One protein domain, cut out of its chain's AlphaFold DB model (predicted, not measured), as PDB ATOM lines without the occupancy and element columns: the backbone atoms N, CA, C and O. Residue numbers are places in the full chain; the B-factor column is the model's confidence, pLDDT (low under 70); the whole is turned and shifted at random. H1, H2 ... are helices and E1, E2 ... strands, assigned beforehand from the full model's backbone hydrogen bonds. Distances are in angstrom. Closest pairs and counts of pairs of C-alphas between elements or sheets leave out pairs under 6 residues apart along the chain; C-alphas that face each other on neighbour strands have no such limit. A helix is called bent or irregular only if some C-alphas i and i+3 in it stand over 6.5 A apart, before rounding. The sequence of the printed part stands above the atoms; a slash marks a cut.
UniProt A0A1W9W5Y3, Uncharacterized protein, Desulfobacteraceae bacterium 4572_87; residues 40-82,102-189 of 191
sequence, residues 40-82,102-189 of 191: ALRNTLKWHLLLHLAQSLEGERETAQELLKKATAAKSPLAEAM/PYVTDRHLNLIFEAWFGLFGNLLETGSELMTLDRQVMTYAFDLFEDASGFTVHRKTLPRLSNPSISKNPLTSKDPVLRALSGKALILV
ATOM      1  N   ALA A  40      17.036   9.430 -34.783       81.75
ATOM      2  CA  ALA A  40      15.788   9.495 -34.027       81.75
ATOM      3  C   ALA A  40      14.570   9.293 -34.938       81.75
ATOM      4  O   ALA A  40      13.693   8.483 -34.621       81.75
ATOM      5  N   LEU A  41      14.542   9.953 -36.101       82.25
ATOM      6  CA  LEU A  41      13.485   9.776 -37.099       82.25
ATOM      7  C   LEU A  41      13.473   8.347 -37.657       82.25
ATOM      8  O   LEU A  41      12.415   7.717 -37.741       82.25
ATOM      9  N   ARG A  42      14.650   7.791 -37.965       84.56
ATOM     10  CA  ARG A  42      14.790   6.401 -38.429       84.56
ATOM     11  C   ARG A  42      14.293   5.392 -37.398       84.56
ATOM     12  O   ARG A  42      13.583   4.455 -37.761       84.56
ATOM     13  N   ASN A  43      14.640   5.581 -36.124       88.94
ATOM     14  CA  ASN A  43      14.162   4.717 -35.045       88.94
ATOM     15  C   ASN A  43      12.655   4.864 -34.836       88.94
ATOM     16  O   ASN A  43      11.970   3.859 -34.691       88.94
ATOM     17  N   THR A  44      12.122   6.081 -34.921       90.81
ATOM     18  CA  THR A  44      10.678   6.329 -34.840       90.81
ATOM     19  C   THR A  44       9.930   5.583 -35.943       90.81
ATOM     20  O   THR A  44       8.950   4.897 -35.658       90.81
ATOM     21  N   LEU A  45      10.411   5.650 -37.189       90.75
ATOM     22  CA  LEU A  45       9.829   4.903 -38.304       90.75
ATOM     23  C   LEU A  45       9.946   3.386 -38.094       90.75
ATOM     24  O   LEU A  45       8.961   2.670 -38.267       90.75
ATOM     25  N   LYS A  46      11.121   2.895 -37.673       93.75
ATOM     26  CA  LYS A  46      11.343   1.477 -37.333       93.75
ATOM     27  C   LYS A  46      10.323   1.003 -36.296       93.75
ATOM     28  O   LYS A  46       9.700  -0.036 -36.491       93.75
ATOM     29  N   TRP A  47      10.153   1.747 -35.209       94.88
ATOM     30  CA  TRP A  47       9.247   1.382 -34.125       94.88
ATOM     31  C   TRP A  47       7.781   1.395 -34.567       94.88
ATOM     32  O   TRP A  47       7.059   0.452 -34.258       94.88
ATOM     33  N   HIS A  48       7.355   2.382 -35.363       93.44
ATOM     34  CA  HIS A  48       6.004   2.390 -35.938       93.44
ATOM     35  C   HIS A  48       5.753   1.167 -36.823       93.44
ATOM     36  O   HIS A  48       4.721   0.514 -36.684       93.44
ATOM     37  N   LEU A  49       6.700   0.827 -37.703       93.69
ATOM     38  CA  LEU A  49       6.583  -0.346 -38.571       93.69
ATOM     39  C   LEU A  49       6.540  -1.648 -37.766       93.69
ATOM     40  O   LEU A  49       5.734  -2.519 -38.076       93.69
ATOM     41  N   LEU A  50       7.363  -1.777 -36.721       93.12
ATOM     42  CA  LEU A  50       7.351  -2.949 -35.843       93.12
ATOM     43  C   LEU A  50       5.998  -3.135 -35.154       93.12
ATOM     44  O   LEU A  50       5.465  -4.241 -35.166       93.12
ATOM     45  N   LEU A  51       5.425  -2.066 -34.593       92.94
ATOM     46  CA  LEU A  51       4.109  -2.143 -33.953       92.94
ATOM     47  C   LEU A  51       2.996  -2.415 -34.964       92.94
ATOM     48  O   LEU A  51       2.092  -3.193 -34.674       92.94
ATOM     49  N   HIS A  52       3.073  -1.826 -36.158       91.69
ATOM     50  CA  HIS A  52       2.107  -2.090 -37.217       91.69
ATOM     51  C   HIS A  52       2.139  -3.558 -37.656       91.69
ATOM     52  O   HIS A  52       1.094  -4.194 -37.737       91.69
ATOM     53  N   LEU A  53       3.331  -4.122 -37.865       90.06
ATOM     54  CA  LEU A  53       3.494  -5.537 -38.203       90.06
ATOM     55  C   LEU A  53       2.988  -6.450 -37.085       90.06
ATOM     56  O   LEU A  53       2.313  -7.435 -37.368       90.06
ATOM     57  N   ALA A  54       3.277  -6.116 -35.824       88.06
ATOM     58  CA  ALA A  54       2.753  -6.856 -34.680       88.06
ATOM     59  C   ALA A  54       1.217  -6.837 -34.658       88.06
ATOM     60  O   ALA A  54       0.596  -7.878 -34.472       88.06
ATOM     61  N   GLN A  55       0.603  -5.683 -34.929       88.31
ATOM     62  CA  GLN A  55      -0.850  -5.555 -35.029       88.31
ATOM     63  C   GLN A  55      -1.431  -6.360 -36.201       88.31
ATOM     64  O   GLN A  55      -2.466  -7.001 -36.040       88.31
ATOM     65  N   SER A  56      -0.794  -6.342 -37.376       86.69
ATOM     66  CA  SER A  56      -1.243  -7.132 -38.531       86.69
ATOM     67  C   SER A  56      -1.203  -8.630 -38.241       86.69
ATOM     68  O   SER A  56      -2.181  -9.322 -38.508       86.69
ATOM     69  N   LEU A  57      -0.110  -9.113 -37.640       85.75
ATOM     70  CA  LEU A  57       0.019 -10.511 -37.226       85.75
ATOM     71  C   LEU A  57      -1.046 -10.896 -36.200       85.75
ATOM     72  O   LEU A  57      -1.625 -11.975 -36.290       85.75
ATOM     73  N   GLU A  58      -1.334 -10.006 -35.254       83.56
ATOM     74  CA  GLU A  58      -2.376 -10.225 -34.256       83.56
ATOM     75  C   GLU A  58      -3.774 -10.287 -34.891       83.56
ATOM     76  O   GLU A  58      -4.562 -11.173 -34.565       83.56
ATOM     77  N   GLY A  59      -4.068  -9.428 -35.870       85.19
ATOM     78  CA  GLY A  59      -5.329  -9.480 -36.617       85.19
ATOM     79  C   GLY A  59      -5.481 -10.760 -37.449       85.19
ATOM     80  O   GLY A  59      -6.527 -11.412 -37.427       85.19
ATOM     81  N   GLU A  60      -4.427 -11.179 -38.153       85.88
ATOM     82  CA  GLU A  60      -4.411 -12.467 -38.862       85.88
ATOM     83  C   GLU A  60      -4.598 -13.644 -37.888       85.88
ATOM     84  O   GLU A  60      -5.331 -14.592 -38.182       85.88
ATOM     85  N   ARG A  61      -4.020 -13.559 -36.685       80.38
ATOM     86  CA  ARG A  61      -4.199 -14.554 -35.623       80.38
ATOM     87  C   ARG A  61      -5.647 -14.637 -35.150       80.38
ATOM     88  O   ARG A  61      -6.191 -15.739 -35.057       80.38
ATOM     89  N   GLU A  62      -6.275 -13.505 -34.849       83.38
ATOM     90  CA  GLU A  62      -7.669 -13.460 -34.399       83.38
ATOM     91  C   GLU A  62      -8.613 -14.057 -35.447       83.38
ATOM     92  O   GLU A  62      -9.448 -14.902 -35.115       83.38
ATOM     93  N   THR A  63      -8.426 -13.697 -36.720       86.62
ATOM     94  CA  THR A  63      -9.240 -14.238 -37.820       86.62
ATOM     95  C   THR A  63      -9.058 -15.748 -37.984       86.62
ATOM     96  O   THR A  63     -10.048 -16.475 -38.091       86.62
ATOM     97  N   ALA A  64      -7.825 -16.258 -37.925       84.88
ATOM     98  CA  ALA A  64      -7.559 -17.695 -37.974       84.88
ATOM     99  C   ALA A  64      -8.197 -18.440 -36.788       84.88
ATOM    100  O   ALA A  64      -8.798 -19.500 -36.970       84.88
ATOM    101  N   GLN A  65      -8.126 -17.874 -35.580       82.56
ATOM    102  CA  GLN A  65      -8.737 -18.466 -34.391       82.56
ATOM    103  C   GLN A  65     -10.269 -18.473 -34.481       82.56
ATOM    104  O   GLN A  65     -10.906 -19.446 -34.074       82.56
ATOM    105  N   GLU A  66     -10.877 -17.421 -35.031       85.75
ATOM    106  CA  GLU A  66     -12.319 -17.374 -35.277       85.75
ATOM    107  C   GLU A  66     -12.747 -18.433 -36.304       85.75
ATOM    108  O   GLU A  66     -13.744 -19.128 -36.098       85.75
ATOM    109  N   LEU A  67     -11.976 -18.607 -37.382       86.06
ATOM    110  CA  LEU A  67     -12.227 -19.640 -38.387       86.06
ATOM    111  C   LEU A  67     -12.095 -21.049 -37.806       86.06
ATOM    112  O   LEU A  67     -12.961 -21.882 -38.067       86.06
ATOM    113  N   LEU A  68     -11.076 -21.306 -36.982       83.38
ATOM    114  CA  LEU A  68     -10.924 -22.585 -36.284       83.38
ATOM    115  C   LEU A  68     -12.109 -22.857 -35.356       83.38
ATOM    116  O   LEU A  68     -12.694 -23.931 -35.433       83.38
ATOM    117  N   LYS A  69     -12.532 -21.872 -34.551       83.12
ATOM    118  CA  LYS A  69     -13.720 -21.997 -33.687       83.12
ATOM    119  C   LYS A  69     -14.988 -22.308 -34.486       83.12
ATOM    120  O   LYS A  69     -15.804 -23.120 -34.056       83.12
ATOM    121  N   LYS A  70     -15.167 -21.675 -35.650       84.00
ATOM    122  CA  LYS A  70     -16.292 -21.963 -36.554       84.00
ATOM    123  C   LYS A  70     -16.202 -23.370 -37.138       84.00
ATOM    124  O   LYS A  70     -17.214 -24.061 -37.185       84.00
ATOM    125  N   ALA A  71     -15.011 -23.803 -37.547       80.38
ATOM    126  CA  ALA A  71     -14.785 -25.131 -38.105       80.38
ATOM    127  C   ALA A  71     -15.017 -26.242 -37.069       80.38
ATOM    128  O   ALA A  71     -15.642 -27.241 -37.401       80.38
ATOM    129  N   THR A  72     -14.603 -26.042 -35.814       78.00
ATOM    130  CA  THR A  72     -14.848 -26.994 -34.718       78.00
ATOM    131  C   THR A  72     -16.312 -27.024 -34.279       78.00
ATOM    132  O   THR A  72     -16.800 -28.042 -33.805       78.00
ATOM    133  N   ALA A  73     -17.031 -25.904 -34.409       77.81
ATOM    134  CA  ALA A  73     -18.463 -25.845 -34.112       77.81
ATOM    135  C   ALA A  73     -19.328 -26.456 -35.229       77.81
ATOM    136  O   ALA A  73     -20.472 -26.847 -34.983       77.81
ATOM    137  N   ALA A  74     -18.811 -26.522 -36.458       74.44
ATOM    138  CA  ALA A  74     -19.481 -27.198 -37.556       74.44
ATOM    139  C   ALA A  74     -19.454 -28.718 -37.326       74.44
ATOM    140  O   ALA A  74     -18.426 -29.294 -36.976       74.44
ATOM    141  N   LYS A  75     -20.597 -29.385 -37.530       67.00
ATOM    142  CA  LYS A  75     -20.651 -30.853 -37.496       67.00
ATOM    143  C   LYS A  75     -19.722 -31.418 -38.568       67.00
ATOM    144  O   LYS A  75     -19.619 -30.846 -39.652       67.00
ATOM    145  N   SER A  76     -19.086 -32.551 -38.265       70.06
ATOM    146  CA  SER A  76     -18.227 -33.240 -39.226       70.06
ATOM    147  C   SER A  76     -18.981 -33.442 -40.547       70.06
ATOM    148  O   SER A  76     -20.081 -33.995 -40.522       70.06
ATOM    149  N   PRO A  77     -18.423 -33.037 -41.700       68.56
ATOM    150  CA  PRO A  77     -19.059 -33.264 -42.999       68.56
ATOM    151  C   PRO A  77     -19.224 -34.760 -43.320       68.56
ATOM    152  O   PRO A  77     -20.028 -35.121 -44.172       68.56
ATOM    153  N   LEU A  78     -18.509 -35.643 -42.612       67.00
ATOM    154  CA  LEU A  78     -18.690 -37.096 -42.680       67.00
ATOM    155  C   LEU A  78     -19.900 -37.593 -41.873       67.00
ATOM    156  O   LEU A  78     -20.388 -38.682 -42.151       67.00
ATOM    157  N   ALA A  79     -20.420 -36.803 -40.928       69.38
ATOM    158  CA  ALA A  79     -21.583 -37.180 -40.120       69.38
ATOM    159  C   ALA A  79     -22.869 -37.315 -40.946       69.38
ATOM    160  O   ALA A  79     -23.779 -38.024 -40.542       69.38
ATOM    161  N   GLU A  80     -22.949 -36.653 -42.102       67.69
ATOM    162  CA  GLU A  80     -24.087 -36.777 -43.021       67.69
ATOM    163  C   GLU A  80     -23.950 -37.986 -43.965       67.69
ATOM    164  O   GLU A  80     -24.943 -38.472 -44.499       67.69
ATOM    165  N   ALA A  81     -22.732 -38.503 -44.150       68.31
ATOM    166  CA  ALA A  81     -22.437 -39.630 -45.037       68.31
ATOM    167  C   ALA A  81     -22.395 -40.992 -44.315       68.31
ATOM    168  O   ALA A  81     -22.302 -42.026 -44.976       68.31
ATOM    169  N   MET A  82     -22.439 -41.007 -42.978       64.50
ATOM    170  CA  MET A  82     -22.440 -42.231 -42.175       64.50
ATOM    171  C   MET A  82     -23.863 -42.559 -41.708       64.50
ATOM    172  O   MET A  82     -24.471 -41.803 -40.962       64.50
ATOM    173  N   PRO A 102       3.004 -20.542 -29.626       58.00
ATOM    174  CA  PRO A 102       4.467 -20.536 -29.491       58.00
ATOM    175  C   PRO A 102       5.212 -19.650 -30.511       58.00
ATOM    176  O   PRO A 102       6.437 -19.698 -30.593       58.00
ATOM    177  N   TYR A 103       4.501 -18.868 -31.328       57.56
ATOM    178  CA  TYR A 103       5.097 -18.089 -32.421       57.56
ATOM    179  C   TYR A 103       5.628 -16.720 -31.983       57.56
ATOM    180  O   TYR A 103       6.510 -16.156 -32.642       57.56
ATOM    181  N   VAL A 104       5.146 -16.178 -30.861       72.00
ATOM    182  CA  VAL A 104       5.743 -14.974 -30.284       72.00
ATOM    183  C   VAL A 104       6.947 -15.402 -29.452       72.00
ATOM    184  O   VAL A 104       6.852 -15.700 -28.271       72.00
ATOM    185  N   THR A 105       8.099 -15.485 -30.111       83.62
ATOM    186  CA  THR A 105       9.372 -15.699 -29.418       83.62
ATOM    187  C   THR A 105       9.691 -14.520 -28.499       83.62
ATOM    188  O   THR A 105       9.295 -13.386 -28.783       83.62
ATOM    189  N   ASP A 106      10.511 -14.748 -27.477       86.38
ATOM    190  CA  ASP A 106      11.076 -13.697 -26.616       86.38
ATOM    191  C   ASP A 106      11.691 -12.549 -27.424       86.38
ATOM    192  O   ASP A 106      11.556 -11.374 -27.090       86.38
ATOM    193  N   ARG A 107      12.300 -12.870 -28.571       87.38
ATOM    194  CA  ARG A 107      12.835 -11.873 -29.503       87.38
ATOM    195  C   ARG A 107      11.747 -10.966 -30.082       87.38
ATOM    196  O   ARG A 107      11.994  -9.774 -30.258       87.38
ATOM    197  N   HIS A 108      10.577 -11.510 -30.418       88.25
ATOM    198  CA  HIS A 108       9.446 -10.721 -30.909       88.25
ATOM    199  C   HIS A 108       8.912  -9.803 -29.808       88.25
ATOM    200  O   HIS A 108       8.757  -8.609 -30.055       88.25
ATOM    201  N   LEU A 109       8.726 -10.325 -28.590       89.50
ATOM    202  CA  LEU A 109       8.322  -9.512 -27.439       89.50
ATOM    203  C   LEU A 109       9.332  -8.401 -27.169       89.50
ATOM    204  O   LEU A 109       8.934  -7.248 -27.035       89.50
ATOM    205  N   ASN A 110      10.631  -8.701 -27.201       91.12
ATOM    206  CA  ASN A 110      11.675  -7.697 -27.036       91.12
ATOM    207  C   ASN A 110      11.553  -6.547 -28.046       91.12
ATOM    208  O   ASN A 110      11.634  -5.381 -27.673       91.12
ATOM    209  N   LEU A 111      11.326  -6.863 -29.325       91.81
ATOM    210  CA  LEU A 111      11.155  -5.855 -30.376       91.81
ATOM    211  C   LEU A 111       9.888  -5.018 -30.176       91.81
ATOM    212  O   LEU A 111       9.917  -3.811 -30.410       91.81
ATOM    213  N   ILE A 112       8.793  -5.645 -29.736       92.06
ATOM    214  CA  ILE A 112       7.536  -4.956 -29.423       92.06
ATOM    215  C   ILE A 112       7.743  -4.010 -28.239       92.06
ATOM    216  O   ILE A 112       7.382  -2.840 -28.329       92.06
ATOM    217  N   PHE A 113       8.378  -4.477 -27.164       91.81
ATOM    218  CA  PHE A 113       8.703  -3.654 -26.004       91.81
ATOM    219  C   PHE A 113       9.652  -2.503 -26.357       91.81
ATOM    220  O   PHE A 113       9.396  -1.368 -25.960       91.81
ATOM    221  N   GLU A 114      10.711  -2.761 -27.132       92.62
ATOM    222  CA  GLU A 114      11.635  -1.727 -27.614       92.62
ATOM    223  C   GLU A 114      10.883  -0.658 -28.414       92.62
ATOM    224  O   GLU A 114      11.076   0.534 -28.181       92.62
ATOM    225  N   ALA A 115      10.001  -1.072 -29.326       93.75
ATOM    226  CA  ALA A 115       9.220  -0.155 -30.143       93.75
ATOM    227  C   ALA A 115       8.204   0.645 -29.324       93.75
ATOM    228  O   ALA A 115       8.104   1.865 -29.472       93.75
ATOM    229  N   TRP A 116       7.485  -0.023 -28.426       93.81
ATOM    230  CA  TRP A 116       6.473   0.602 -27.590       93.81
ATOM    231  C   TRP A 116       7.097   1.615 -26.624       93.81
ATOM    232  O   TRP A 116       6.677   2.770 -26.580       93.81
ATOM    233  N   PHE A 117       8.164   1.244 -25.913       91.06
ATOM    234  CA  PHE A 117       8.869   2.176 -25.031       91.06
ATOM    235  C   PHE A 117       9.677   3.228 -25.787       91.06
ATOM    236  O   PHE A 117       9.826   4.341 -25.288       91.06
ATOM    237  N   GLY A 118      10.174   2.919 -26.982       90.31
ATOM    238  CA  GLY A 118      10.827   3.901 -27.839       90.31
ATOM    239  C   GLY A 118       9.890   5.049 -28.218       90.31
ATOM    240  O   GLY A 118      10.287   6.212 -28.175       90.31
ATOM    241  N   LEU A 119       8.628   4.733 -28.522       91.19
ATOM    242  CA  LEU A 119       7.619   5.720 -28.914       91.19
ATOM    243  C   LEU A 119       6.931   6.391 -27.722       91.19
ATOM    244  O   LEU A 119       6.728   7.603 -27.729       91.19
ATOM    245  N   PHE A 120       6.577   5.617 -26.696       88.81
ATOM    246  CA  PHE A 120       5.707   6.075 -25.608       88.81
ATOM    247  C   PHE A 120       6.411   6.187 -24.257       88.81
ATOM    248  O   PHE A 120       5.860   6.770 -23.328       88.81
ATOM    249  N   GLY A 121       7.638   5.681 -24.116       86.31
ATOM    250  CA  GLY A 121       8.336   5.617 -22.829       86.31
ATOM    251  C   GLY A 121       8.549   6.981 -22.176       86.31
ATOM    252  O   GLY A 121       8.435   7.094 -20.959       86.31
ATOM    253  N   ASN A 122       8.768   8.028 -22.978       85.06
ATOM    254  CA  ASN A 122       8.931   9.401 -22.490       85.06
ATOM    255  C   ASN A 122       7.626  10.030 -21.972       85.06
ATOM    256  O   ASN A 122       7.679  11.031 -21.264       85.06
ATOM    257  N   LEU A 123       6.468   9.466 -22.326       86.38
ATOM    258  CA  LEU A 123       5.158   9.911 -21.838       86.38
ATOM    259  C   LEU A 123       4.793   9.260 -20.498       86.38
ATOM    260  O   LEU A 123       3.811   9.649 -19.873       86.38
ATOM    261  N   LEU A 124       5.558   8.254 -20.064       85.94
ATOM    262  CA  LEU A 124       5.277   7.499 -18.853       85.94
ATOM    263  C   LEU A 124       6.102   8.007 -17.680       85.94
ATOM    264  O   LEU A 124       7.329   7.860 -17.653       85.94
ATOM    265  N   GLU A 125       5.412   8.473 -16.649       84.12
ATOM    266  CA  GLU A 125       6.031   8.885 -15.395       84.12
ATOM    267  C   GLU A 125       6.753   7.724 -14.689       84.12
ATOM    268  O   GLU A 125       6.541   6.528 -14.935       84.12
ATOM    269  N   THR A 126       7.673   8.080 -13.796       80.00
ATOM    270  CA  THR A 126       8.294   7.092 -12.908       80.00
ATOM    271  C   THR A 126       7.253   6.661 -11.878       80.00
ATOM    272  O   THR A 126       6.595   7.507 -11.286       80.00
ATOM    273  N   GLY A 127       7.088   5.357 -11.662       78.50
ATOM    274  CA  GLY A 127       6.053   4.807 -10.783       78.50
ATOM    275  C   GLY A 127       4.723   4.491 -11.469       78.50
ATOM    276  O   GLY A 127       3.830   3.975 -10.803       78.50
ATOM    277  N   SER A 128       4.578   4.748 -12.777       84.81
ATOM    278  CA  SER A 128       3.362   4.379 -13.511       84.81
ATOM    279  C   SER A 128       3.122   2.868 -13.504       84.81
ATOM    280  O   SER A 128       4.055   2.063 -13.620       84.81
ATOM    281  N   GLU A 129       1.849   2.500 -13.413       87.25
ATOM    282  CA  GLU A 129       1.386   1.124 -13.544       87.25
ATOM    283  C   GLU A 129       1.032   0.855 -15.014       87.25
ATOM    284  O   GLU A 129       0.260   1.583 -15.636       87.25
ATOM    285  N   LEU A 130       1.649  -0.175 -15.580       88.00
ATOM    286  CA  LEU A 130       1.391  -0.721 -16.901       88.00
ATOM    287  C   LEU A 130       0.531  -1.966 -16.736       88.00
ATOM    288  O   LEU A 130       0.749  -2.765 -15.827       88.00
ATOM    289  N   MET A 131      -0.426  -2.146 -17.634       88.94
ATOM    290  CA  MET A 131      -1.364  -3.257 -17.586       88.94
ATOM    291  C   MET A 131      -1.258  -4.076 -18.867       88.94
ATOM    292  O   MET A 131      -1.186  -3.511 -19.956       88.94
ATOM    293  N   THR A 132      -1.270  -5.398 -18.732       87.06
ATOM    294  CA  THR A 132      -1.370  -6.334 -19.854       87.06
ATOM    295  C   THR A 132      -2.483  -7.341 -19.593       87.06
ATOM    296  O   THR A 132      -2.717  -7.729 -18.449       87.06
ATOM    297  N   LEU A 133      -3.173  -7.754 -20.656       84.44
ATOM    298  CA  LEU A 133      -4.092  -8.900 -20.653       84.44
ATOM    299  C   LEU A 133      -3.404 -10.173 -21.162       84.44
ATOM    300  O   LEU A 133      -3.920 -11.278 -21.017       84.44
ATOM    301  N   ASP A 134      -2.229 -10.022 -21.772       83.06
ATOM    302  CA  ASP A 134      -1.483 -11.127 -22.347       83.06
ATOM    303  C   ASP A 134      -0.533 -11.728 -21.305       83.06
ATOM    304  O   ASP A 134       0.390 -11.077 -20.796       83.06
ATOM    305  N   ARG A 135      -0.758 -13.011 -21.007       82.25
ATOM    306  CA  ARG A 135       0.070 -13.796 -20.094       82.25
ATOM    307  C   ARG A 135       1.498 -13.980 -20.612       82.25
ATOM    308  O   ARG A 135       2.399 -14.026 -19.787       82.25
ATOM    309  N   GLN A 136       1.727 -14.055 -21.924       83.75
ATOM    310  CA  GLN A 136       3.076 -14.156 -22.504       83.75
ATOM    311  C   GLN A 136       3.887 -12.904 -22.224       83.75
ATOM    312  O   GLN A 136       5.023 -12.999 -21.777       83.75
ATOM    313  N   VAL A 137       3.274 -11.734 -22.419       86.50
ATOM    314  CA  VAL A 137       3.885 -10.437 -22.108       86.50
ATOM    315  C   VAL A 137       4.286 -10.385 -20.635       86.50
ATOM    316  O   VAL A 137       5.383  -9.935 -20.310       86.50
ATOM    317  N   MET A 138       3.421 -10.884 -19.746       85.56
ATOM    318  CA  MET A 138       3.718 -10.952 -18.319       85.56
ATOM    319  C   MET A 138       4.846 -11.943 -18.000       85.56
ATOM    320  O   MET A 138       5.751 -11.588 -17.253       85.56
ATOM    321  N   THR A 139       4.813 -13.161 -18.551       85.56
ATOM    322  CA  THR A 139       5.862 -14.179 -18.356       85.56
ATOM    323  C   THR A 139       7.214 -13.676 -18.851       85.56
ATOM    324  O   THR A 139       8.177 -13.694 -18.101       85.56
ATOM    325  N   TYR A 140       7.271 -13.113 -20.055       86.44
ATOM    326  CA  TYR A 140       8.493 -12.535 -20.602       86.44
ATOM    327  C   TYR A 140       9.036 -11.395 -19.734       86.44
ATOM    328  O   TYR A 140      10.235 -11.311 -19.479       86.44
ATOM    329  N   ALA A 141       8.157 -10.520 -19.235       85.50
ATOM    330  CA  ALA A 141       8.564  -9.486 -18.294       85.50
ATOM    331  C   ALA A 141       9.088 -10.086 -16.979       85.50
ATOM    332  O   ALA A 141      10.066  -9.576 -16.443       85.50
ATOM    333  N   PHE A 142       8.476 -11.161 -16.467       83.19
ATOM    334  CA  PHE A 142       8.991 -11.891 -15.305       83.19
ATOM    335  C   PHE A 142      10.402 -12.414 -15.558       83.19
ATOM    336  O   PHE A 142      11.278 -12.128 -14.749       83.19
ATOM    337  N   ASP A 143      10.621 -13.106 -16.673       84.69
ATOM    338  CA  ASP A 143      11.908 -13.717 -17.012       84.69
ATOM    339  C   ASP A 143      13.007 -12.648 -17.127       84.69
ATOM    340  O   ASP A 143      14.070 -12.763 -16.517       84.69
ATOM    341  N   LEU A 144      12.696 -11.523 -17.783       80.62
ATOM    342  CA  LEU A 144      13.562 -10.342 -17.839       80.62
ATOM    343  C   LEU A 144      13.982  -9.841 -16.443       80.62
ATOM    344  O   LEU A 144      15.115  -9.395 -16.249       80.62
ATOM    345  N   PHE A 145      13.071  -9.874 -15.469       74.00
ATOM    346  CA  PHE A 145      13.342  -9.413 -14.109       74.00
ATOM    347  C   PHE A 145      13.971 -10.473 -13.204       74.00
ATOM    348  O   PHE A 145      14.682 -10.092 -12.280       74.00
ATOM    349  N   GLU A 146      13.734 -11.767 -13.418       71.19
ATOM    350  CA  GLU A 146      14.430 -12.823 -12.672       71.19
ATOM    351  C   GLU A 146      15.929 -12.823 -12.991       71.19
ATOM    352  O   GLU A 146      16.754 -12.955 -12.082       71.19
ATOM    353  N   ASP A 147      16.284 -12.548 -14.247       66.94
ATOM    354  CA  ASP A 147      17.675 -12.391 -14.680       66.94
ATOM    355  C   ASP A 147      18.351 -11.134 -14.093       66.94
ATOM    356  O   ASP A 147      19.582 -11.052 -13.997       66.94
ATOM    357  N   ALA A 148      17.567 -10.148 -13.651       57.84
ATOM    358  CA  ALA A 148      18.052  -8.911 -13.055       57.84
ATOM    359  C   ALA A 148      17.911  -8.961 -11.521       57.84
ATOM    360  O   ALA A 148      16.832  -8.858 -10.963       57.84
ATOM    361  N   SER A 149      19.002  -9.078 -10.764       49.31
ATOM    362  CA  SER A 149      18.929  -9.157  -9.293       49.31
ATOM    363  C   SER A 149      18.214  -7.942  -8.652       49.31
ATOM    364  O   SER A 149      18.729  -6.826  -8.760       49.31
ATOM    365  N   GLY A 150      17.101  -8.142  -7.919       55.25
ATOM    366  CA  GLY A 150      16.518  -7.105  -7.038       55.25
ATOM    367  C   GLY A 150      14.991  -6.909  -7.004       55.25
ATOM    368  O   GLY A 150      14.553  -5.887  -6.477       55.25
ATOM    369  N   PHE A 151      14.174  -7.828  -7.529       52.56
ATOM    370  CA  PHE A 151      12.729  -7.600  -7.716       52.56
ATOM    371  C   PHE A 151      11.849  -8.378  -6.735       52.56
ATOM    372  O   PHE A 151      12.172  -9.489  -6.313       52.56
ATOM    373  N   THR A 152      10.695  -7.796  -6.403       55.22
ATOM    374  CA  THR A 152       9.665  -8.416  -5.558       55.22
ATOM    375  C   THR A 152       8.445  -8.777  -6.390       55.22
ATOM    376  O   THR A 152       7.717  -7.906  -6.859       55.22
ATOM    377  N   VAL A 153       8.197 -10.079  -6.530       57.94
ATOM    378  CA  VAL A 153       6.970 -10.607  -7.132       57.94
ATOM    379  C   VAL A 153       5.899 -10.737  -6.053       57.94
ATOM    380  O   VAL A 153       6.010 -11.564  -5.145       57.94
ATOM    381  N   HIS A 154       4.826  -9.955  -6.152       56.03
ATOM    382  CA  HIS A 154       3.680 -10.095  -5.255       56.03
ATOM    383  C   HIS A 154       2.615 -10.986  -5.906       56.03
ATOM    384  O   HIS A 154       1.854 -10.533  -6.749       56.03
ATOM    385  N   ARG A 155       2.554 -12.267  -5.499       55.09
ATOM    386  CA  ARG A 155       1.550 -13.250  -5.976       55.09
ATOM    387  C   ARG A 155       0.248 -13.290  -5.157       55.09
ATOM    388  O   ARG A 155      -0.594 -14.143  -5.397       55.09
ATOM    389  N   LYS A 156       0.108 -12.446  -4.126       47.72
ATOM    390  CA  LYS A 156      -1.032 -12.495  -3.180       47.72
ATOM    391  C   LYS A 156      -2.276 -11.726  -3.664       47.72
ATOM    392  O   LYS A 156      -3.350 -11.919  -3.111       47.72
ATOM    393  N   THR A 157      -2.120 -10.896  -4.691       59.47
ATOM    394  CA  THR A 157      -3.144 -10.199  -5.493       59.47
ATOM    395  C   THR A 157      -2.676 -10.222  -6.960       59.47
ATOM    396  O   THR A 157      -1.593 -10.764  -7.193       59.47
ATOM    397  N   LEU A 158      -3.484  -9.724  -7.921       57.47
ATOM    398  CA  LEU A 158      -3.206  -9.716  -9.380       57.47
ATOM    399  C   LEU A 158      -1.700  -9.710  -9.689       57.47
ATOM    400  O   LEU A 158      -1.008  -8.863  -9.110       57.47
ATOM    401  N   PRO A 159      -1.187 -10.612 -10.556       68.06
ATOM    402  CA  PRO A 159       0.246 -10.754 -10.775       68.06
ATOM    403  C   PRO A 159       0.878  -9.394 -11.056       68.06
ATOM    404  O   PRO A 159       0.607  -8.770 -12.081       68.06
ATOM    405  N   ARG A 160       1.680  -8.925 -10.098       70.88
ATOM    406  CA  ARG A 160       2.300  -7.604 -10.121       70.88
ATOM    407  C   ARG A 160       3.807  -7.755 -10.062       70.88
ATOM    408  O   ARG A 160       4.357  -8.347  -9.131       70.88
ATOM    409  N   LEU A 161       4.449  -7.161 -11.054       65.12
ATOM    410  CA  LEU A 161       5.884  -6.967 -11.143       65.12
ATOM    411  C   LEU A 161       6.184  -5.526 -10.786       65.12
ATOM    412  O   LEU A 161       5.646  -4.624 -11.415       65.12
ATOM    413  N   SER A 162       7.029  -5.289  -9.790       66.50
ATOM    414  CA  SER A 162       7.543  -3.952  -9.508       66.50
ATOM    415  C   SER A 162       9.049  -3.998  -9.305       66.50
ATOM    416  O   SER A 162       9.580  -4.897  -8.652       66.50
ATOM    417  N   ASN A 163       9.729  -2.996  -9.863       64.31
ATOM    418  CA  ASN A 163      11.137  -2.743  -9.592       64.31
ATOM    419  C   ASN A 163      11.288  -1.619  -8.563       64.31
ATOM    420  O   ASN A 163      11.170  -0.442  -8.928       64.31
ATOM    421  N   PRO A 164      11.573  -1.922  -7.291       59.53
ATOM    422  CA  PRO A 164      11.899  -0.894  -6.327       59.53
ATOM    423  C   PRO A 164      13.383  -0.528  -6.458       59.53
ATOM    424  O   PRO A 164      14.184  -0.907  -5.610       59.53
ATOM    425  N   SER A 165      13.793   0.211  -7.496       53.84
ATOM    426  CA  SER A 165      15.118   0.850  -7.476       53.84
ATOM    427  C   SER A 165      15.276   2.062  -8.388       53.84
ATOM    428  O   SER A 165      15.747   1.996  -9.517       53.84
ATOM    429  N   ILE A 166      15.046   3.210  -7.754       51.81
ATOM    430  CA  ILE A 166      15.755   4.477  -7.975       51.81
ATOM    431  C   ILE A 166      17.218   4.416  -7.449       51.81
ATOM    432  O   ILE A 166      17.963   5.376  -7.590       51.81
ATOM    433  N   SER A 167      17.709   3.312  -6.863       46.72
ATOM    434  CA  SER A 167      18.910   3.390  -6.007       46.72
ATOM    435  C   SER A 167      20.252   2.911  -6.584       46.72
ATOM    436  O   SER A 167      21.271   3.152  -5.933       46.72
ATOM    437  N   LYS A 168      20.343   2.264  -7.752       47.50
ATOM    438  CA  LYS A 168      21.658   1.899  -8.327       47.50
ATOM    439  C   LYS A 168      21.671   2.111  -9.835       47.50
ATOM    440  O   LYS A 168      21.322   1.219 -10.589       47.50
ATOM    441  N   ASN A 169      22.054   3.324 -10.237       47.25
ATOM    442  CA  ASN A 169      22.344   3.759 -11.607       47.25
ATOM    443  C   ASN A 169      21.503   3.086 -12.718       47.25
ATOM    444  O   ASN A 169      21.953   2.086 -13.290       47.25
ATOM    445  N   PRO A 170      20.376   3.696 -13.143       50.72
ATOM    446  CA  PRO A 170      19.612   3.267 -14.328       50.72
ATOM    447  C   PRO A 170      20.424   3.260 -15.644       50.72
ATOM    448  O   PRO A 170      19.928   2.831 -16.680       50.72
ATOM    449  N   LEU A 171      21.687   3.705 -15.609       49.00
ATOM    450  CA  LEU A 171      22.654   3.628 -16.704       49.00
ATOM    451  C   LEU A 171      23.399   2.282 -16.823       49.00
ATOM    452  O   LEU A 171      24.205   2.136 -17.737       49.00
ATOM    453  N   THR A 172      23.195   1.314 -15.920       53.22
ATOM    454  CA  THR A 172      23.989   0.062 -15.919       53.22
ATOM    455  C   THR A 172      23.354  -1.103 -16.678       53.22
ATOM    456  O   THR A 172      24.083  -1.991 -17.122       53.22
ATOM    457  N   SER A 173      22.035  -1.091 -16.899       61.31
ATOM    458  CA  SER A 173      21.402  -2.070 -17.788       61.31
ATOM    459  C   SER A 173      21.727  -1.728 -19.241       61.31
ATOM    460  O   SER A 173      21.335  -0.670 -19.736       61.31
ATOM    461  N   LYS A 174      22.428  -2.632 -19.935       70.94
ATOM    462  CA  LYS A 174      22.609  -2.550 -21.395       70.94
ATOM    463  C   LYS A 174      21.299  -2.783 -22.148       70.94
ATOM    464  O   LYS A 174      21.199  -2.391 -23.307       70.94
ATOM    465  N   ASP A 175      20.325  -3.414 -21.500       81.12
ATOM    466  CA  ASP A 175      19.046  -3.740 -22.106       81.12
ATOM    467  C   ASP A 175      18.094  -2.523 -22.053       81.12
ATOM    468  O   ASP A 175      17.789  -2.021 -20.956       81.12
ATOM    469  N   PRO A 176      17.636  -2.021 -23.219       82.44
ATOM    470  CA  PRO A 176      16.751  -0.866 -23.302       82.44
ATOM    471  C   PRO A 176      15.356  -1.134 -22.724       82.44
ATOM    472  O   PRO A 176      14.753  -0.199 -22.190       82.44
ATOM    473  N   VAL A 177      14.860  -2.372 -22.790       85.44
ATOM    474  CA  VAL A 177      13.546  -2.778 -22.274       85.44
ATOM    475  C   VAL A 177      13.576  -2.825 -20.752       85.44
ATOM    476  O   VAL A 177      12.728  -2.203 -20.112       85.44
ATOM    477  N   LEU A 178      14.606  -3.437 -20.158       83.25
ATOM    478  CA  LEU A 178      14.792  -3.415 -18.698       83.25
ATOM    479  C   LEU A 178      14.901  -1.991 -18.156       83.25
ATOM    480  O   LEU A 178      14.310  -1.658 -17.127       83.25
ATOM    481  N   ARG A 179      15.636  -1.123 -18.861       83.31
ATOM    482  CA  ARG A 179      15.754   0.287 -18.481       83.31
ATOM    483  C   ARG A 179      14.404   1.000 -18.542       83.31
ATOM    484  O   ARG A 179      14.107   1.787 -17.650       83.31
ATOM    485  N   ALA A 180      13.600   0.738 -19.570       83.31
ATOM    486  CA  ALA A 180      12.293   1.369 -19.734       83.31
ATOM    487  C   ALA A 180      11.251   0.876 -18.715       83.31
ATOM    488  O   ALA A 180      10.401   1.648 -18.274       83.31
ATOM    489  N   LEU A 181      11.353  -0.389 -18.302       82.69
ATOM    490  CA  LEU A 181      10.527  -0.990 -17.257       82.69
ATOM    491  C   LEU A 181      10.977  -0.624 -15.832       82.69
ATOM    492  O   LEU A 181      10.220  -0.787 -14.874       82.69
ATOM    493  N   SER A 182      12.202  -0.123 -15.670       82.38
ATOM    494  CA  SER A 182      12.743   0.265 -14.370       82.38
ATOM    495  C   SER A 182      11.890   1.347 -13.705       82.38
ATOM    496  O   SER A 182      11.583   2.383 -14.294       82.38
ATOM    497  N   GLY A 183      11.521   1.120 -12.444       78.12
ATOM    498  CA  GLY A 183      10.661   2.024 -11.682       78.12
ATOM    499  C   GLY A 183       9.197   2.038 -12.129       78.12
ATOM    500  O   GLY A 183       8.450   2.897 -11.669       78.12
ATOM    501  N   LYS A 184       8.772   1.122 -13.006       84.56
ATOM    502  CA  LYS A 184       7.366   0.919 -13.378       84.56
ATOM    503  C   LYS A 184       6.854  -0.383 -12.769       84.56
ATOM    504  O   LYS A 184       7.642  -1.257 -12.393       84.56
ATOM    505  N   ALA A 185       5.536  -0.493 -12.637       84.62
ATOM    506  CA  ALA A 185       4.901  -1.744 -12.242       84.62
ATOM    507  C   ALA A 185       4.140  -2.335 -13.429       84.62
ATOM    508  O   ALA A 185       3.397  -1.603 -14.063       84.62
ATOM    509  N   LEU A 186       4.306  -3.623 -13.727       85.50
ATOM    510  CA  LEU A 186       3.497  -4.333 -14.724       85.50
ATOM    511  C   LEU A 186       2.472  -5.215 -14.006       85.50
ATOM    512  O   LEU A 186       2.823  -5.926 -13.060       85.50
ATOM    513  N   ILE A 187       1.218  -5.149 -14.436       86.44
ATOM    514  CA  ILE A 187       0.082  -5.847 -13.834       86.44
ATOM    515  C   ILE A 187      -0.586  -6.704 -14.909       86.44
ATOM    516  O   ILE A 187      -0.955  -6.191 -15.966       86.44
ATOM    517  N   LEU A 188      -0.767  -7.995 -14.629       84.31
ATOM    518  CA  LEU A 188      -1.627  -8.859 -15.436       84.31
ATOM    519  C   LEU A 188      -3.072  -8.709 -14.965       84.31
ATOM    520  O   LEU A 188      -3.358  -8.923 -13.785       84.31
ATOM    521  N   VAL A 189      -3.973  -8.381 -15.885       84.06
ATOM    522  CA  VAL A 189      -5.418  -8.437 -15.653       84.06
ATOM    523  C   VAL A 189      -5.970  -9.641 -16.400       84.06
ATOM    524  O   VAL A 189      -5.809  -9.759 -17.610       84.06
TER     525      VAL A 189
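AT A GLANCE: This is residues 40 to 82 and 102 to 189 of the 191 residues of an uncharacterized protein of Desulfobacteraceae bacterium 4572_87 (UniProt A0A1W9W5Y3). A small four-strand sheet has the helix H3 over one face; H2 packs mainly on H1 and H4, and the long helix H1 crosses H2 near its own first residues. The later part of H1 and the tail after it, residues 55 to 82, stick out as a free arm that makes much of the length. The printed part has 131 residues, with four named helices and four named strands in the order H1 H2 E1 H3 E2 E3 H4 E4; the sheet runs E1 E4 E3 E2, mixed, and the class is mixed, helices and strands. The whole is loose, with a radius of gyration of the C-alphas of 19.3 A, and flat, spanning 71 by 43 by 22 A.

IN THESE COORDINATES: The strands are E1, residues 129 to 132, and E4, residues 185 to 188, each 10.2 A long, with E3, residues 160 to 162, and E2, residues 152 to 154. C-alpha 188 ends E4 at (-1.627, -8.859, -15.436). H3 is residues 135 to 146, 16.2 A, and H4 residues 176 to 181. H2, residues 106 to 123, 24.8 A, has a kink of 43 degrees near residue 117 and is irregular: C-alphas 119 and 122 are 7.5 A apart. H1, residues 40 to 73, runs 49.2 A from C-alpha 40 at (15.788, 9.495, -34.027).

HOW THE PARTS SIT: E1 and E4 are parallel, with N 130 and O 185 at 2.7 A. E4 and E3 are antiparallel, with N 161 and O 186 at 2.9 A. E3 and E2, a hairpin, are antiparallel, with N 154 and O 160 at 3.4 A. H3 is on the sheet at a height of 9.0 A, over E4 and E3, slantwise at 35 degrees to E4 on the local plane; these are two layers, a helix on one face of a sheet. E1, H3, E2 form a split strand-helix-strand unit, two strands running the same way with others between, its crossover right-handed. H2 and H3 only just touch, with 3 pairs of C-alphas within 8 A, the closest Asp 106 and Tyr 140 at 6.6 A. H4 touches H2, C-alphas of Val 177 and Glu 114 being closest at 5.8 A. H1, with residues 43 to 54 alone, touches H2 at a steep tilt of 55 degrees, C-alphas of Trp 47 and Ala 115 being closest at 4.3 A. Every O i to N i+4 pair is within hydrogen-bond range in H1, H3 and H4; in H2, 12 of 14 are.

THE WHOLE: The C-alphas farthest apart, of Met 82 and Ser 167, are 71.4 A apart. Residues 83 to 101 are not printed, and C-alphas 82 and 102 are 36.8 A apart across the cut. E3 to H4 is a long link. Of 35 residues under pLDDT 70, most lie in 147 to 159 and 161 to 173.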